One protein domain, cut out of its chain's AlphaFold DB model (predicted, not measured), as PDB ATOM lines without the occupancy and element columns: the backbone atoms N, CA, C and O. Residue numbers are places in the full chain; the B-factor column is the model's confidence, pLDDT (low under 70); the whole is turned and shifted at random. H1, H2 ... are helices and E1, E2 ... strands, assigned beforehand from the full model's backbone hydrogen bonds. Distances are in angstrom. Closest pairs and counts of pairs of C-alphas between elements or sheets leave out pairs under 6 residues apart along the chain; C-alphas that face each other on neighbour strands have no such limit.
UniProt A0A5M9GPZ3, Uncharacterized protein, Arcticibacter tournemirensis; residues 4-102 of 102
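AT A GLANCE: This is residues 4 to 102 of the 102 residues of an uncharacterized protein of Arcticibacter tournemirensis (UniProt A0A5M9GPZ3). A twisted, curled five-stranded sheet has one long helix, H4, packed along E4 and E5 on one face, making two layers; two short helices, H2 and H3, pair up off the sheet, and H1 lies far out at the opposite end from the start of H4. The 99 printed residues hold H1 E1 E2 H2 H3 E3 E4 H4 E5, class mixed helices and strands. The mixed sheet runs E1 E2 E3 E4 E5, antiparallel except E4 with E5. It is compact, radius of gyration of the C-alphas 13.3 A, but elongated, spanning 39 by 25 by 23 A.

HOW THE PARTS SIT: H1, residues 4 to 7, is not on the sheet. E1, 15 to 17, and E2, 20 to 24, form a hairpin, N 15 to O 22 at 2.9 A. H2, 30 to 35, touches H3, 45 to 49, the closest C-alphas being Lys 31 and Glu 48, 4.5 A. E3, 54 to 58, is antiparallel to E2, N 21 to O 57 at 2.8 A, and forms a hairpin with E4, 61 to 67, N 54 to O 66 at 3.0 A. H4, 77 to 94, has a height over the sheet of 8.6 A; its closest C-alphas to E5, 98 to 101, are Ala 91 and Ile 99, 6.8 A. E4, H4 and E5 make a strand-helix-strand unit, parallel strands joined through a helix, with a right-handed crossover; N 100 to O 65 is 2.9 A. Every O i to N i+4 pair is within hydrogen-bond range in H2, 12 of 14 in H4 and 0 of 1 in H3, where 2 of 2 i+3 pairs are; H1 is too short for one.

IN THESE COORDINATES: H1 begins at C-alpha 4 (29.422, 38.424, 181.873). E4 is 17.8 A long and H4 25.2 A. E5 ends at C-alpha 101 (11.923, 40.155, 169.822).

THE WHOLE: The C-alphas of Glu 12 and Ser 78, the farthest apart, are 39.6 A apart. The printed part has no cut, and no link is long. No printed residue is under 70 in pLDDT; the mean of the printed part is 92.0.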
ATOM      1  N   GLU A   4      29.601  38.366 183.328       88.94
ATOM      2  CA  GLU A   4      29.422  38.424 181.873       88.94
ATOM      3  C   GLU A   4      30.038  39.691 181.263       88.94
ATOM      4  O   GLU A   4      30.763  39.602 180.272       88.94
ATOM      5  N   LEU A   5      29.794  40.861 181.868       87.00
ATOM      6  CA  LEU A   5      30.341  42.131 181.372       87.00
ATOM      7  C   LEU A   5      31.875  42.146 181.412       87.00
ATOM      8  O   LEU A   5      32.505  42.690 180.505       87.00
ATOM      9  N   LEU A   6      32.458  41.534 182.448       85.75
ATOM     10  CA  LEU A   6      33.905  41.453 182.644       85.75
ATOM     11  C   LEU A   6      34.542  40.426 181.702       85.75
ATOM     12  O   LEU A   6      35.471  40.763 180.975       85.75
ATOM     13  N   GLN A   7      34.017  39.197 181.662       81.25
ATOM     14  CA  GLN A   7      34.543  38.115 180.820       81.25
ATOM     15  C   GLN A   7      34.505  38.470 179.332       81.25
ATOM     16  O   GLN A   7      35.404  38.096 178.583       81.25
ATOM     17  N   ARG A   8      33.471  39.200 178.900       86.69
ATOM     18  CA  ARG A   8      33.306  39.629 177.505       86.69
ATOM     19  C   ARG A   8      33.904  41.009 177.211       86.69
ATOM     20  O   ARG A   8      33.749  41.494 176.096       86.69
ATOM     21  N   ASN A   9      34.555  41.644 178.191       88.50
ATOM     22  CA  ASN A   9      35.158  42.977 178.084       88.50
ATOM     23  C   ASN A   9      34.213  44.052 177.495       88.50
ATOM     24  O   ASN A   9      34.627  44.936 176.742       88.50
ATOM     25  N   LEU A  10      32.919  43.979 177.825       88.62
ATOM     26  CA  LEU A  10      31.881  44.825 177.218       88.62
ATOM     27  C   LEU A  10      31.876  46.263 177.756       88.62
ATOM     28  O   LEU A  10      31.219  47.126 177.181       88.62
ATOM     29  N   LEU A  11      32.585  46.521 178.857       86.12
ATOM     30  CA  LEU A  11      32.733  47.866 179.416       86.12
ATOM     31  C   LEU A  11      33.652  48.731 178.551       86.12
ATOM     32  O   LEU A  11      33.317  49.876 178.265       86.12
ATOM     33  N   GLU A  12      34.761  48.154 178.088       87.25
ATOM     34  CA  GLU A  12      35.764  48.855 177.278       87.25
ATOM     35  C   GLU A  12      35.506  48.692 175.777       87.25
ATOM     36  O   GLU A  12      35.769  49.599 174.989       87.25
ATOM     37  N   SER A  13      34.973  47.537 175.365       90.31
ATOM     38  CA  SER A  13      34.830  47.180 173.954       90.31
ATOM     39  C   SER A  13      33.456  46.568 173.639       90.31
ATOM     40  O   SER A  13      33.385  45.410 173.212       90.31
ATOM     41  N   PRO A  14      32.347  47.314 173.814       93.31
ATOM     42  CA  PRO A  14      31.044  46.856 173.346       93.31
ATOM     43  C   PRO A  14      31.043  46.706 171.819       93.31
ATOM     44  O   PRO A  14      31.817  47.356 171.106       93.31
ATOM     45  N   GLY A  15      30.127  45.886 171.300       93.81
ATOM     46  CA  GLY A  15      29.866  45.849 169.863       93.81
ATOM     47  C   GLY A  15      29.450  47.234 169.363       93.81
ATOM     48  O   GLY A  15      28.945  48.054 170.128       93.81
ATOM     49  N   LYS A  16      29.650  47.523 168.077       94.06
ATOM     50  CA  LYS A  16      29.299  48.824 167.495       94.06
ATOM     51  C   LYS A  16      28.316  48.656 166.349       94.06
ATOM     52  O   LYS A  16      28.534  47.847 165.452       94.06
ATOM     53  N   ILE A  17      27.264  49.468 166.362       93.31
ATOM     54  CA  ILE A  17      26.338  49.655 165.242       93.31
ATOM     55  C   ILE A  17      26.396  51.141 164.886       93.31
ATOM     56  O   ILE A  17      25.671  51.967 165.441       93.31
ATOM     57  N   GLY A  18      27.338  51.502 164.011       93.38
ATOM     58  CA  GLY A  18      27.655  52.901 163.726       93.38
ATOM     59  C   GLY A  18      28.081  53.648 164.994       93.38
ATOM     60  O   GLY A  18      29.104  53.331 165.594       93.38
ATOM     61  N   ILE A  19      27.280  54.633 165.407       93.88
ATOM     62  CA  ILE A  19      27.522  55.453 166.609       93.88
ATOM     63  C   ILE A  19      26.925  54.860 167.894       93.88
ATOM     64  O   ILE A  19      26.995  55.501 168.946       93.88
ATOM     65  N   TRP A  20      26.269  53.703 167.803       96.69
ATOM     66  CA  TRP A  20      25.624  53.045 168.934       96.69
ATOM     67  C   TRP A  20      26.470  51.901 169.473       96.69
ATOM     68  O   TRP A  20      27.091  51.154 168.715       96.69
ATOM     69  N   ASP A  21      26.426  51.753 170.789       96.75
ATOM     70  CA  ASP A  21      27.010  50.640 171.518       96.75
ATOM     71  C   ASP A  21      25.999  49.500 171.580       96.75
ATOM     72  O   ASP A  21      24.841  49.698 171.952       96.75
ATOM     73  N   PHE A  22      26.437  48.306 171.212       95.88
ATOM     74  CA  PHE A  22      25.666  47.080 171.272       95.88
ATOM     75  C   PHE A  22      26.224  46.166 172.362       95.88
ATOM     76  O   PHE A  22      27.383  45.742 172.326       95.88
ATOM     77  N   TYR A  23      25.360  45.834 173.312       95.12
ATOM     78  CA  TYR A  23      25.625  44.900 174.391       95.12
ATOM     79  C   TYR A  23      24.850  43.617 174.112       95.12
ATOM     80  O   TYR A  23      23.631  43.597 174.255       95.12
ATOM     81  N   ASN A  24      25.561  42.562 173.709       91.88
ATOM     82  CA  ASN A  24      25.021  41.207 173.617       91.88
ATOM     83  C   ASN A  24      25.233  40.500 174.959       91.88
ATOM     84  O   ASN A  24      26.358  40.097 175.289       91.88
ATOM     85  N   ILE A  25      24.168  40.414 175.745       92.06
ATOM     86  CA  ILE A  25      24.179  39.946 177.132       92.06
ATOM     87  C   ILE A  25      23.125  38.844 177.313       92.06
ATOM     88  O   ILE A  25      22.552  38.351 176.354       92.06
ATOM     89  N   GLY A  26      22.915  38.361 178.529       87.19
ATOM     90  CA  GLY A  26      21.847  37.387 178.799       87.19
ATOM     91  C   GLY A  26      21.744  37.002 180.266       87.19
ATOM     92  O   GLY A  26      20.698  36.578 180.757       87.19
ATOM     93  N   ALA A  27      22.819  37.214 181.025       88.69
ATOM     94  CA  ALA A  27      22.821  37.030 182.472       88.69
ATOM     95  C   ALA A  27      22.775  38.358 183.246       88.69
ATOM     96  O   ALA A  27      22.617  38.345 184.472       88.69
ATOM     97  N   THR A  28      22.889  39.490 182.552       93.06
ATOM     98  CA  THR A  28      23.047  40.815 183.155       93.06
ATOM     99  C   THR A  28      21.701  41.501 183.406       93.06
ATOM    100  O   THR A  28      20.861  41.614 182.517       93.06
ATOM    101  N   SER A  29      21.492  41.975 184.639       94.88
ATOM    102  CA  SER A  29      20.268  42.683 185.031       94.88
ATOM    103  C   SER A  29      20.310  44.177 184.722       94.88
ATOM    104  O   SER A  29      21.384  44.784 184.704       94.88
ATOM    105  N   VAL A  30      19.139  44.807 184.602       94.81
ATOM    106  CA  VAL A  30      19.018  46.269 184.445       94.81
ATOM    107  C   VAL A  30      19.694  47.026 185.593       94.81
ATOM    108  O   VAL A  30      20.375  48.024 185.353       94.81
ATOM    109  N   LYS A  31      19.595  46.516 186.830       95.75
ATOM    110  CA  LYS A  31      20.328  47.071 187.979       95.75
ATOM    111  C   LYS A  31      21.835  47.115 187.737       95.75
ATOM    112  O   LYS A  31      22.479  48.129 187.979       95.75
ATOM    113  N   THR A  32      22.391  46.027 187.217       95.06
ATOM    114  CA  THR A  32      23.822  45.966 186.921       95.06
ATOM    115  C   THR A  32      24.183  46.974 185.829       95.06
ATOM    116  O   THR A  32      25.155  47.708 185.962       95.06
ATOM    117  N   LEU A  33      23.382  47.072 184.767       95.00
ATOM    118  CA  LEU A  33      23.655  48.004 183.668       95.00
ATOM    119  C   LEU A  33      23.712  49.463 184.140       95.00
ATOM    120  O   LEU A  33      24.554  50.223 183.657       95.00
ATOM    121  N   LYS A  34      22.853  49.863 185.091       95.19
ATOM    122  CA  LYS A  34      22.914  51.216 185.666       95.19
ATOM    123  C   LYS A  34      24.114  51.405 186.596       95.19
ATOM    124  O   LYS A  34      24.734  52.464 186.560       95.19
ATOM    125  N   GLU A  35      24.468  50.389 187.388       94.62
ATOM    126  CA  GLU A  35      25.609  50.427 188.319       94.62
ATOM    127  C   GLU A  35      26.944  50.570 187.578       94.62
ATOM    128  O   GLU A  35      27.805  51.334 188.003       94.62
ATOM    129  N   TYR A  36      27.082  49.910 186.426       93.19
ATOM    130  CA  TYR A  36      28.249  50.029 185.547       93.19
ATOM    131  C   TYR A  36      28.179  51.243 184.604       93.19
ATOM    132  O   TYR A  36      29.060  51.438 183.770       93.19
ATOM    133  N   GLY A  37      27.137  52.072 184.708       94.06
ATOM    134  CA  GLY A  37      27.011  53.302 183.928       94.06
ATOM    135  C   GLY A  37      26.735  53.105 182.434       94.06
ATOM    136  O   GLY A  37      26.859  54.076 181.686       94.06
ATOM    137  N   ILE A  38      26.334  51.901 182.010       94.75
ATOM    138  CA  ILE A  38      25.930  51.598 180.627       94.75
ATOM    139  C   ILE A  38      24.620  52.319 180.296       94.75
ATOM    140  O   ILE A  38      24.471  52.870 179.210       94.75
ATOM    141  N   ILE A  39      23.683  52.366 181.246       96.56
ATOM    142  CA  ILE A  39      22.421  53.114 181.134       96.56
ATOM    143  C   ILE A  39      22.342  54.228 182.182       96.56
ATOM    144  O   ILE A  39      23.235  54.399 183.015       96.56
ATOM    145  N   ARG A  40      21.279  55.037 182.124       96.19
ATOM    146  CA  ARG A  40      21.041  56.106 183.103       96.19
ATOM    147  C   ARG A  40      20.921  55.530 184.517       96.19
ATOM    148  O   ARG A  40      20.296  54.499 184.729       96.19
ATOM    149  N   ASN A  41      21.477  56.236 185.497       95.50
ATOM    150  CA  ASN A  41      21.321  55.878 186.902       95.50
ATOM    151  C   ASN A  41      20.034  56.500 187.462       95.50
ATOM    152  O   ASN A  41      20.059  57.596 188.016       95.50
ATOM    153  N   VAL A  42      18.909  55.821 187.243       94.31
ATOM    154  CA  VAL A  42      17.588  56.172 187.786       94.31
ATOM    155  C   VAL A  42      16.969  54.950 188.466       94.31
ATOM    156  O   VAL A  42      17.494  53.838 188.355       94.31
ATOM    157  N   ASP A  43      15.870  55.152 189.190       94.38
ATOM    158  CA  ASP A  43      15.078  54.056 189.747       94.38
ATOM    159  C   ASP A  43      14.189  53.441 188.656       94.38
ATOM    160  O   ASP A  43      13.260  54.081 188.151       94.38
ATOM    161  N   TYR A  44      14.487  52.195 188.278       93.69
ATOM    162  CA  TYR A  44      13.683  51.441 187.311       93.69
ATOM    163  C   TYR A  44      12.625  50.545 187.983       93.69
ATOM    164  O   TYR A  44      11.870  49.851 187.289       93.69
ATOM    165  N   GLY A  45      12.527  50.568 189.314       94.81
ATOM    166  CA  GLY A  45      11.591  49.769 190.098       94.81
ATOM    167  C   GLY A  45      11.795  48.268 189.891       94.81
ATOM    168  O   GLY A  45      12.913  47.759 189.887       94.81
ATOM    169  N   GLU A  46      10.706  47.530 189.676       92.94
ATOM    170  CA  GLU A  46      10.759  46.069 189.518       92.94
ATOM    171  C   GLU A  46      11.572  45.605 188.299       92.94
ATOM    172  O   GLU A  46      12.127  44.502 188.311       92.94
ATOM    173  N   VAL A  47      11.706  46.456 187.274       93.56
ATOM    174  CA  VAL A  47      12.485  46.153 186.061       93.56
ATOM    175  C   VAL A  47      13.974  45.988 186.370       93.56
ATOM    176  O   VAL A  47      14.660  45.269 185.654       93.56
ATOM    177  N   GLU A  48      14.473  46.533 187.483       95.06
ATOM    178  CA  GLU A  48      15.867  46.362 187.916       95.06
ATOM    179  C   GLU A  48      16.287  44.900 188.091       95.06
ATOM    180  O   GLU A  48      17.458  44.561 187.888       95.06
ATOM    181  N   LYS A  49      15.333  44.032 188.447       93.94
ATOM    182  CA  LYS A  49      15.556  42.594 188.640       93.94
ATOM    183  C   LYS A  49      15.538  41.815 187.327       93.94
ATOM    184  O   LYS A  49      16.011  40.678 187.303       93.94
ATOM    185  N   LYS A  50      14.995  42.391 186.250       93.25
ATOM    186  CA  LYS A  50      14.945  41.718 184.956       93.25
ATOM    187  C   LYS A  50      16.330  41.653 184.327       93.25
ATOM    188  O   LYS A  50      17.105  42.610 184.387       93.25
ATOM    189  N   LYS A  51      16.597  40.501 183.724       93.19
ATOM    190  CA  LYS A  51      17.704  40.280 182.799       93.19
ATOM    191  C   LYS A  51      17.207  40.566 181.392       93.19
ATOM    192  O   LYS A  51      16.020  40.388 181.132       93.19
ATOM    193  N   ILE A  52      18.108  41.045 180.552       91.62
ATOM    194  CA  ILE A  52      17.844  41.307 179.142       91.62
ATOM    195  C   ILE A  52      18.913  40.603 178.319       91.62
ATOM    196  O   ILE A  52      20.052  40.463 178.780       91.62
ATOM    197  N   ASP A  53      18.552  40.208 177.108       93.25
ATOM    198  CA  ASP A  53      19.466  39.510 176.207       93.25
ATOM    199  C   ASP A  53      20.278  40.471 175.332       93.25
ATOM    200  O   ASP A  53      21.360  40.168 174.829       93.25
ATOM    201  N   GLY A  54      19.805  41.699 175.162       94.00
ATOM    202  CA  GLY A  54      20.630  42.696 174.515       94.00
ATOM    203  C   GLY A  54      20.126  44.110 174.643       94.00
ATOM    204  O   GLY A  54      18.965  44.384 174.957       94.00
ATOM    205  N   LEU A  55      21.046  45.032 174.389       95.56
ATOM    206  CA  LEU A  55      20.792  46.454 174.499       95.56
ATOM    207  C   LEU A  55      21.562  47.214 173.425       95.56
ATOM    208  O   LEU A  55      22.752  46.975 173.218       95.56
ATOM    209  N   ILE A  56      20.894  48.167 172.783       96.31
ATOM    210  CA  ILE A  56      21.544  49.166 171.932       96.31
ATOM    211  C   ILE A  56      21.470  50.505 172.653       96.31
ATOM    212  O   ILE A  56      20.384  50.950 173.032       96.31
ATOM    213  N   VAL A  57      22.616  51.148 172.851       96.62
ATOM    214  CA  VAL A  57      22.758  52.351 173.673       96.62
ATOM    215  C   VAL A  57      23.490  53.449 172.915       96.62
ATOM    216  O   VAL A  57      24.429  53.208 172.165       96.62
ATOM    217  N   GLN A  58      23.091  54.691 173.164       95.38
ATOM    218  CA  GLN A  58      23.845  55.876 172.782       95.38
ATOM    219  C   GLN A  58      24.022  56.780 173.999       95.38
ATOM    220  O   GLN A  58      23.046  57.352 174.480       95.38
ATOM    221  N   ARG A  59      25.255  56.947 174.500       92.56
ATOM    222  CA  ARG A  59      25.548  57.839 175.647       92.56
ATOM    223  C   ARG A  59      24.561  57.636 176.815       92.56
ATOM    224  O   ARG A  59      23.943  58.588 177.286       92.56
ATOM    225  N   LYS A  60      24.375  56.382 177.249       94.75
ATOM    226  CA  LYS A  60      23.430  55.941 178.302       94.75
ATOM    227  C   LYS A  60      21.939  55.967 177.956       94.75
ATOM    228  O   LYS A  60      21.124  55.490 178.750       94.75
ATOM    229  N   LYS A  61      21.555  56.499 176.795       95.69
ATOM    230  CA  LYS A  61      20.185  56.417 176.284       95.69
ATOM    231  C   LYS A  61      19.967  55.064 175.622       95.69
ATOM    232  O   LYS A  61      20.673  54.729 174.676       95.69
ATOM    233  N   VAL A  62      18.971  54.319 176.089       96.56
ATOM    234  CA  VAL A  62      18.577  53.055 175.463       96.56
ATOM    235  C   VAL A  62      17.816  53.350 174.174       96.56
ATOM    236  O   VAL A  62      16.835  54.091 174.175       96.56
ATOM    237  N   ILE A  63      18.295  52.794 173.064       96.44
ATOM    238  CA  ILE A  63      17.681  52.914 171.738       96.44
ATOM    239  C   ILE A  63      16.775  51.715 171.464       96.44
ATOM    240  O   ILE A  63      15.649  51.901 170.997       96.44
ATOM    241  N   ALA A  64      17.264  50.511 171.773       95.62
ATOM    242  CA  ALA A  64      16.531  49.263 171.615       95.62
ATOM    243  C   ALA A  64      16.817  48.292 172.765       95.62
ATOM    244  O   ALA A  64      17.942  48.235 173.270       95.62
ATOM    245  N   VAL A  65      15.800  47.509 173.125       95.00
ATOM    246  CA  VAL A  65      15.908  46.334 174.003       95.00
ATOM    247  C   VAL A  65      15.723  45.095 173.139       95.00
ATOM    248  O   VAL A  65      14.819  45.072 172.298       95.00
ATOM    249  N   ILE A  66      16.592  44.105 173.319       93.81
ATOM    250  CA  ILE A  66      16.582  42.854 172.562       93.81
ATOM    251  C   ILE A  66      16.261  41.711 173.522       93.81
ATOM    252  O   ILE A  66      16.853  41.626 174.599       93.81
ATOM    253  N   GLU A  67      15.345  40.847 173.103       91.00
ATOM    254  CA  GLU A  67      14.945  39.628 173.804       91.00
ATOM    255  C   GLU A  67      14.944  38.466 172.803       91.00
ATOM    256  O   GLU A  67      14.304  38.545 171.747       91.00
ATOM    257  N   TYR A  68      15.632  37.382 173.147       90.12
ATOM    258  CA  TYR A  68      15.665  36.155 172.363       90.12
ATOM    259  C   TYR A  68      14.643  35.163 172.916       90.12
ATOM    260  O   TYR A  68      14.682  34.771 174.085       90.12
ATOM    261  N   LYS A  69      13.729  34.696 172.067       87.81
ATOM    262  CA  LYS A  69      12.807  33.609 172.401       87.81
ATOM    263  C   LYS A  69      13.168  32.363 171.617       87.81
ATOM    264  O   LYS A  69      13.570  32.405 170.459       87.81
ATOM    265  N   LYS A  70      12.989  31.197 172.241       88.75
ATOM    266  CA  LYS A  70      13.097  29.947 171.488       88.75
ATOM    267  C   LYS A  70      11.978  29.909 170.444       88.75
ATOM    268  O   LYS A  70      10.864  30.337 170.753       88.75
ATOM    269  N   PRO A  71      12.188  29.291 169.270       86.38
ATOM    270  CA  PRO A  71      11.126  29.144 168.273       86.38
ATOM    271  C   PRO A  71       9.847  28.500 168.833       86.38
ATOM    272  O   PRO A  71       8.743  28.863 168.445       86.38
ATOM    273  N   SER A  72       9.971  27.583 169.800       87.69
ATOM    274  CA  SER A  72       8.838  26.965 170.505       87.69
ATOM    275  C   SER A  72       8.022  27.935 171.373       87.69
ATOM    276  O   SER A  72       6.868  27.650 171.691       87.69
ATOM    277  N   GLU A  73       8.616  29.058 171.774       84.06
ATOM    278  CA  GLU A  73       8.062  30.074 172.678       84.06
ATOM    279  C   GLU A  73       7.606  31.345 171.943       84.06
ATOM    280  O   GLU A  73       7.079  32.249 172.586       84.06
ATOM    281  N   PHE A  74       7.783  31.417 170.617       87.50
ATOM    282  CA  PHE A  74       7.440  32.580 169.784       87.50
ATOM    283  C   PHE A  74       6.729  32.190 168.473       87.50
ATOM    284  O   PHE A  74       6.812  32.879 167.456       87.50
ATOM    285  N   ARG A  75       6.017  31.055 168.483       89.19
ATOM    286  CA  ARG A  75       5.381  30.481 167.289       89.19
ATOM    287  C   ARG A  75       3.954  30.968 167.077       89.19
ATOM    288  O   ARG A  75       3.543  31.179 165.940       89.19
ATOM    289  N   THR A  76       3.168  31.068 168.146       91.94
ATOM    290  CA  THR A  76       1.754  31.455 168.054       91.94
ATOM    291  C   THR A  76       1.579  32.953 168.280       91.94
ATOM    292  O   THR A  76       2.355  33.576 169.003       91.94
ATOM    293  N   LEU A  77       0.503  33.531 167.741       90.94
ATOM    294  CA  LEU A  77       0.165  34.939 167.987       90.94
ATOM    295  C   LEU A  77       0.035  35.247 169.487       90.94
ATOM    296  O   LEU A  77       0.541  36.259 169.955       90.94
ATOM    297  N   SER A  78      -0.556  34.340 170.273       91.75
ATOM    298  CA  SER A  78      -0.694  34.534 171.725       91.75
ATOM    299  C   SER A  78       0.652  34.550 172.458       91.75
ATOM    300  O   SER A  78       0.831  35.315 173.407       91.75
ATOM    301  N   GLN A  79       1.610  33.729 172.020       89.12
ATOM    302  CA  GLN A  79       2.972  33.721 172.548       89.12
ATOM    303  C   GLN A  79       3.697  35.029 172.209       89.12
ATOM    304  O   GLN A  79       4.285  35.651 173.097       89.12
ATOM    305  N   GLN A  80       3.585  35.476 170.957       89.31
ATOM    306  CA  GLN A  80       4.181  36.727 170.487       89.31
ATOM    307  C   GLN A  80       3.613  37.935 171.237       89.31
ATOM    308  O   GLN A  80       4.370  38.738 171.776       89.31
ATOM    309  N   GLU A  81       2.291  38.028 171.377       90.50
ATOM    310  CA  GLU A  81       1.646  39.103 172.135       90.50
ATOM    311  C   GLU A  81       2.059  39.120 173.606       90.50
ATOM    312  O   GLU A  81       2.265  40.192 174.181       90.50
ATOM    313  N   LYS A  82       2.176  37.946 174.239       88.88
ATOM    314  CA  LYS A  82       2.613  37.846 175.634       88.88
ATOM    315  C   LYS A  82       4.047  38.349 175.794       88.88
ATOM    316  O   LYS A  82       4.302  39.125 176.716       88.88
ATOM    317  N   ALA A  83       4.949  37.948 174.899       86.31
ATOM    318  CA  ALA A  83       6.332  38.416 174.892       86.31
ATOM    319  C   ALA A  83       6.400  39.937 174.664       86.31
ATOM    320  O   ALA A  83       6.984  40.654 175.472       86.31
ATOM    321  N   ILE A  84       5.697  40.452 173.650       88.88
ATOM    322  CA  ILE A  84       5.640  41.890 173.350       88.88
ATOM    323  C   ILE A  84       5.098  42.685 174.547       88.88
ATOM    324  O   ILE A  84       5.673  43.708 174.913       88.88
ATOM    325  N   LYS A  85       4.024  42.227 175.205       89.50
ATOM    326  CA  LYS A  85       3.461  42.908 176.388       89.50
ATOM    327  C   LYS A  85       4.461  42.989 177.542       89.50
ATOM    328  O   LYS A  85       4.542  44.031 178.194       89.50
ATOM    329  N   GLN A  86       5.209  41.915 177.791       85.62
ATOM    330  CA  GLN A  86       6.233  41.886 178.837       85.62
ATOM    331  C   GLN A  86       7.396  42.829 178.518       85.62
ATOM    332  O   GLN A  86       7.839  43.558 179.409       85.62
ATOM    333  N   GLU A  87       7.836  42.867 177.262       88.50
ATOM    334  CA  GLU A  87       8.966  43.698 176.840       88.50
ATOM    335  C   GLU A  87       8.605  45.174 176.687       88.50
ATOM    336  O   GLU A  87       9.409  46.048 177.009       88.50
ATOM    337  N   ILE A  88       7.357  45.494 176.338       91.75
ATOM    338  CA  ILE A  88       6.864  46.878 176.337       91.75
ATOM    339  C   ILE A  88       6.991  47.519 177.718       91.75
ATOM    340  O   ILE A  88       7.312  48.704 177.813       91.75
ATOM    341  N   GLN A  89       6.761  46.770 178.798       90.25
ATOM    342  CA  GLN A  89       6.934  47.306 180.149       90.25
ATOM    343  C   GLN A  89       8.399  47.665 180.432       90.25
ATOM    344  O   GLN A  89       8.672  48.726 180.996       90.25
ATOM    345  N   VAL A  90       9.334  46.816 179.994       91.81
ATOM    346  CA  VAL A  90      10.781  47.027 180.147       91.81
ATOM    347  C   VAL A  90      11.232  48.223 179.321       91.81
ATOM    348  O   VAL A  90      11.821  49.158 179.860       91.81
ATOM    349  N   ALA A  91      10.875  48.245 178.038       93.38
ATOM    350  CA  ALA A  91      11.217  49.322 177.120       93.38
ATOM    351  C   ALA A  91      10.684  50.676 177.594       93.38
ATOM    352  O   ALA A  91      11.431  51.650 177.595       93.38
ATOM    353  N   LYS A  92       9.438  50.740 178.087       93.50
ATOM    354  CA  LYS A  92       8.867  51.972 178.655       93.50
ATOM    355  C   LYS A  92       9.657  52.478 179.858       93.50
ATOM    356  O   LYS A  92       9.900  53.675 179.957       93.50
ATOM    357  N   LYS A  93      10.073  51.587 180.763       94.31
ATOM    358  CA  LYS A  93      10.889  51.968 181.929       94.31
ATOM    359  C   LYS A  93      12.296  52.404 181.530       94.31
ATOM    360  O   LYS A  93      12.830  53.333 182.126       94.31
ATOM    361  N   LEU A  94      12.868  51.780 180.504       93.94
ATOM    362  CA  LEU A  94      14.167  52.150 179.945       93.94
ATOM    363  C   LEU A  94      14.116  53.376 179.018       93.94
ATOM    364  O   LEU A  94      15.177  53.872 178.643       93.94
ATOM    365  N   ASP A  95      12.919  53.889 178.698       94.25
ATOM    366  CA  ASP A  95      12.685  54.964 177.717       94.25
ATOM    367  C   ASP A  95      13.203  54.597 176.310       94.25
ATOM    368  O   ASP A  95      13.720  55.425 175.557       94.25
ATOM    369  N   SER A  96      13.091  53.309 175.975       94.38
ATOM    370  CA  SER A  96      13.438  52.748 174.673       94.38
ATOM    371  C   SER A  96      12.263  52.871 173.711       94.38
ATOM    372  O   SER A  96      11.125  52.546 174.054       94.38
ATOM    373  N   LYS A  97      12.545  53.289 172.474       89.69
ATOM    374  CA  LYS A  97      11.530  53.403 171.411       89.69
ATOM    375  C   LYS A  97      11.370  52.125 170.596       89.69
ATOM    376  O   LYS A  97      10.395  52.003 169.860       89.69
ATOM    377  N   ILE A  98      12.330  51.208 170.698       93.62
ATOM    378  CA  ILE A  98      12.399  50.003 169.876       93.62
ATOM    379  C   ILE A  98      12.507  48.780 170.789       93.62
ATOM    380  O   ILE A  98      13.224  48.786 171.795       93.62
ATOM    381  N   ILE A  99      11.779  47.732 170.417       93.75
ATOM    382  CA  ILE A  99      11.897  46.386 170.973       93.75
ATOM    383  C   ILE A  99      12.187  45.466 169.802       93.75
ATOM    384  O   ILE A  99      11.528  45.557 168.765       93.75
ATOM    385  N   ILE A 100      13.167  44.593 169.975       92.00
ATOM    386  CA  ILE A 100      13.499  43.541 169.025       92.00
ATOM    387  C   ILE A 100      13.246  42.225 169.758       92.00
ATOM    388  O   ILE A 100      13.944  41.909 170.715       92.00
ATOM    389  N   ALA A 101      12.221  41.494 169.331       88.62
ATOM    390  CA  ALA A 101      11.923  40.155 169.822       88.62
ATOM    391  C   ALA A 101      12.098  39.178 168.659       88.62
ATOM    392  O   ALA A 101      11.474  39.372 167.611       88.62
ATOM    393  N   THR A 102      12.965  38.183 168.830       82.50
ATOM    394  CA  THR A 102      13.323  37.212 167.780       82.50
ATOM    395  C   THR A 102      13.333  35.797 168.311       82.50
ATOM    396  O   THR A 102      13.843  35.634 169.443       82.50
TER     397      THR A 102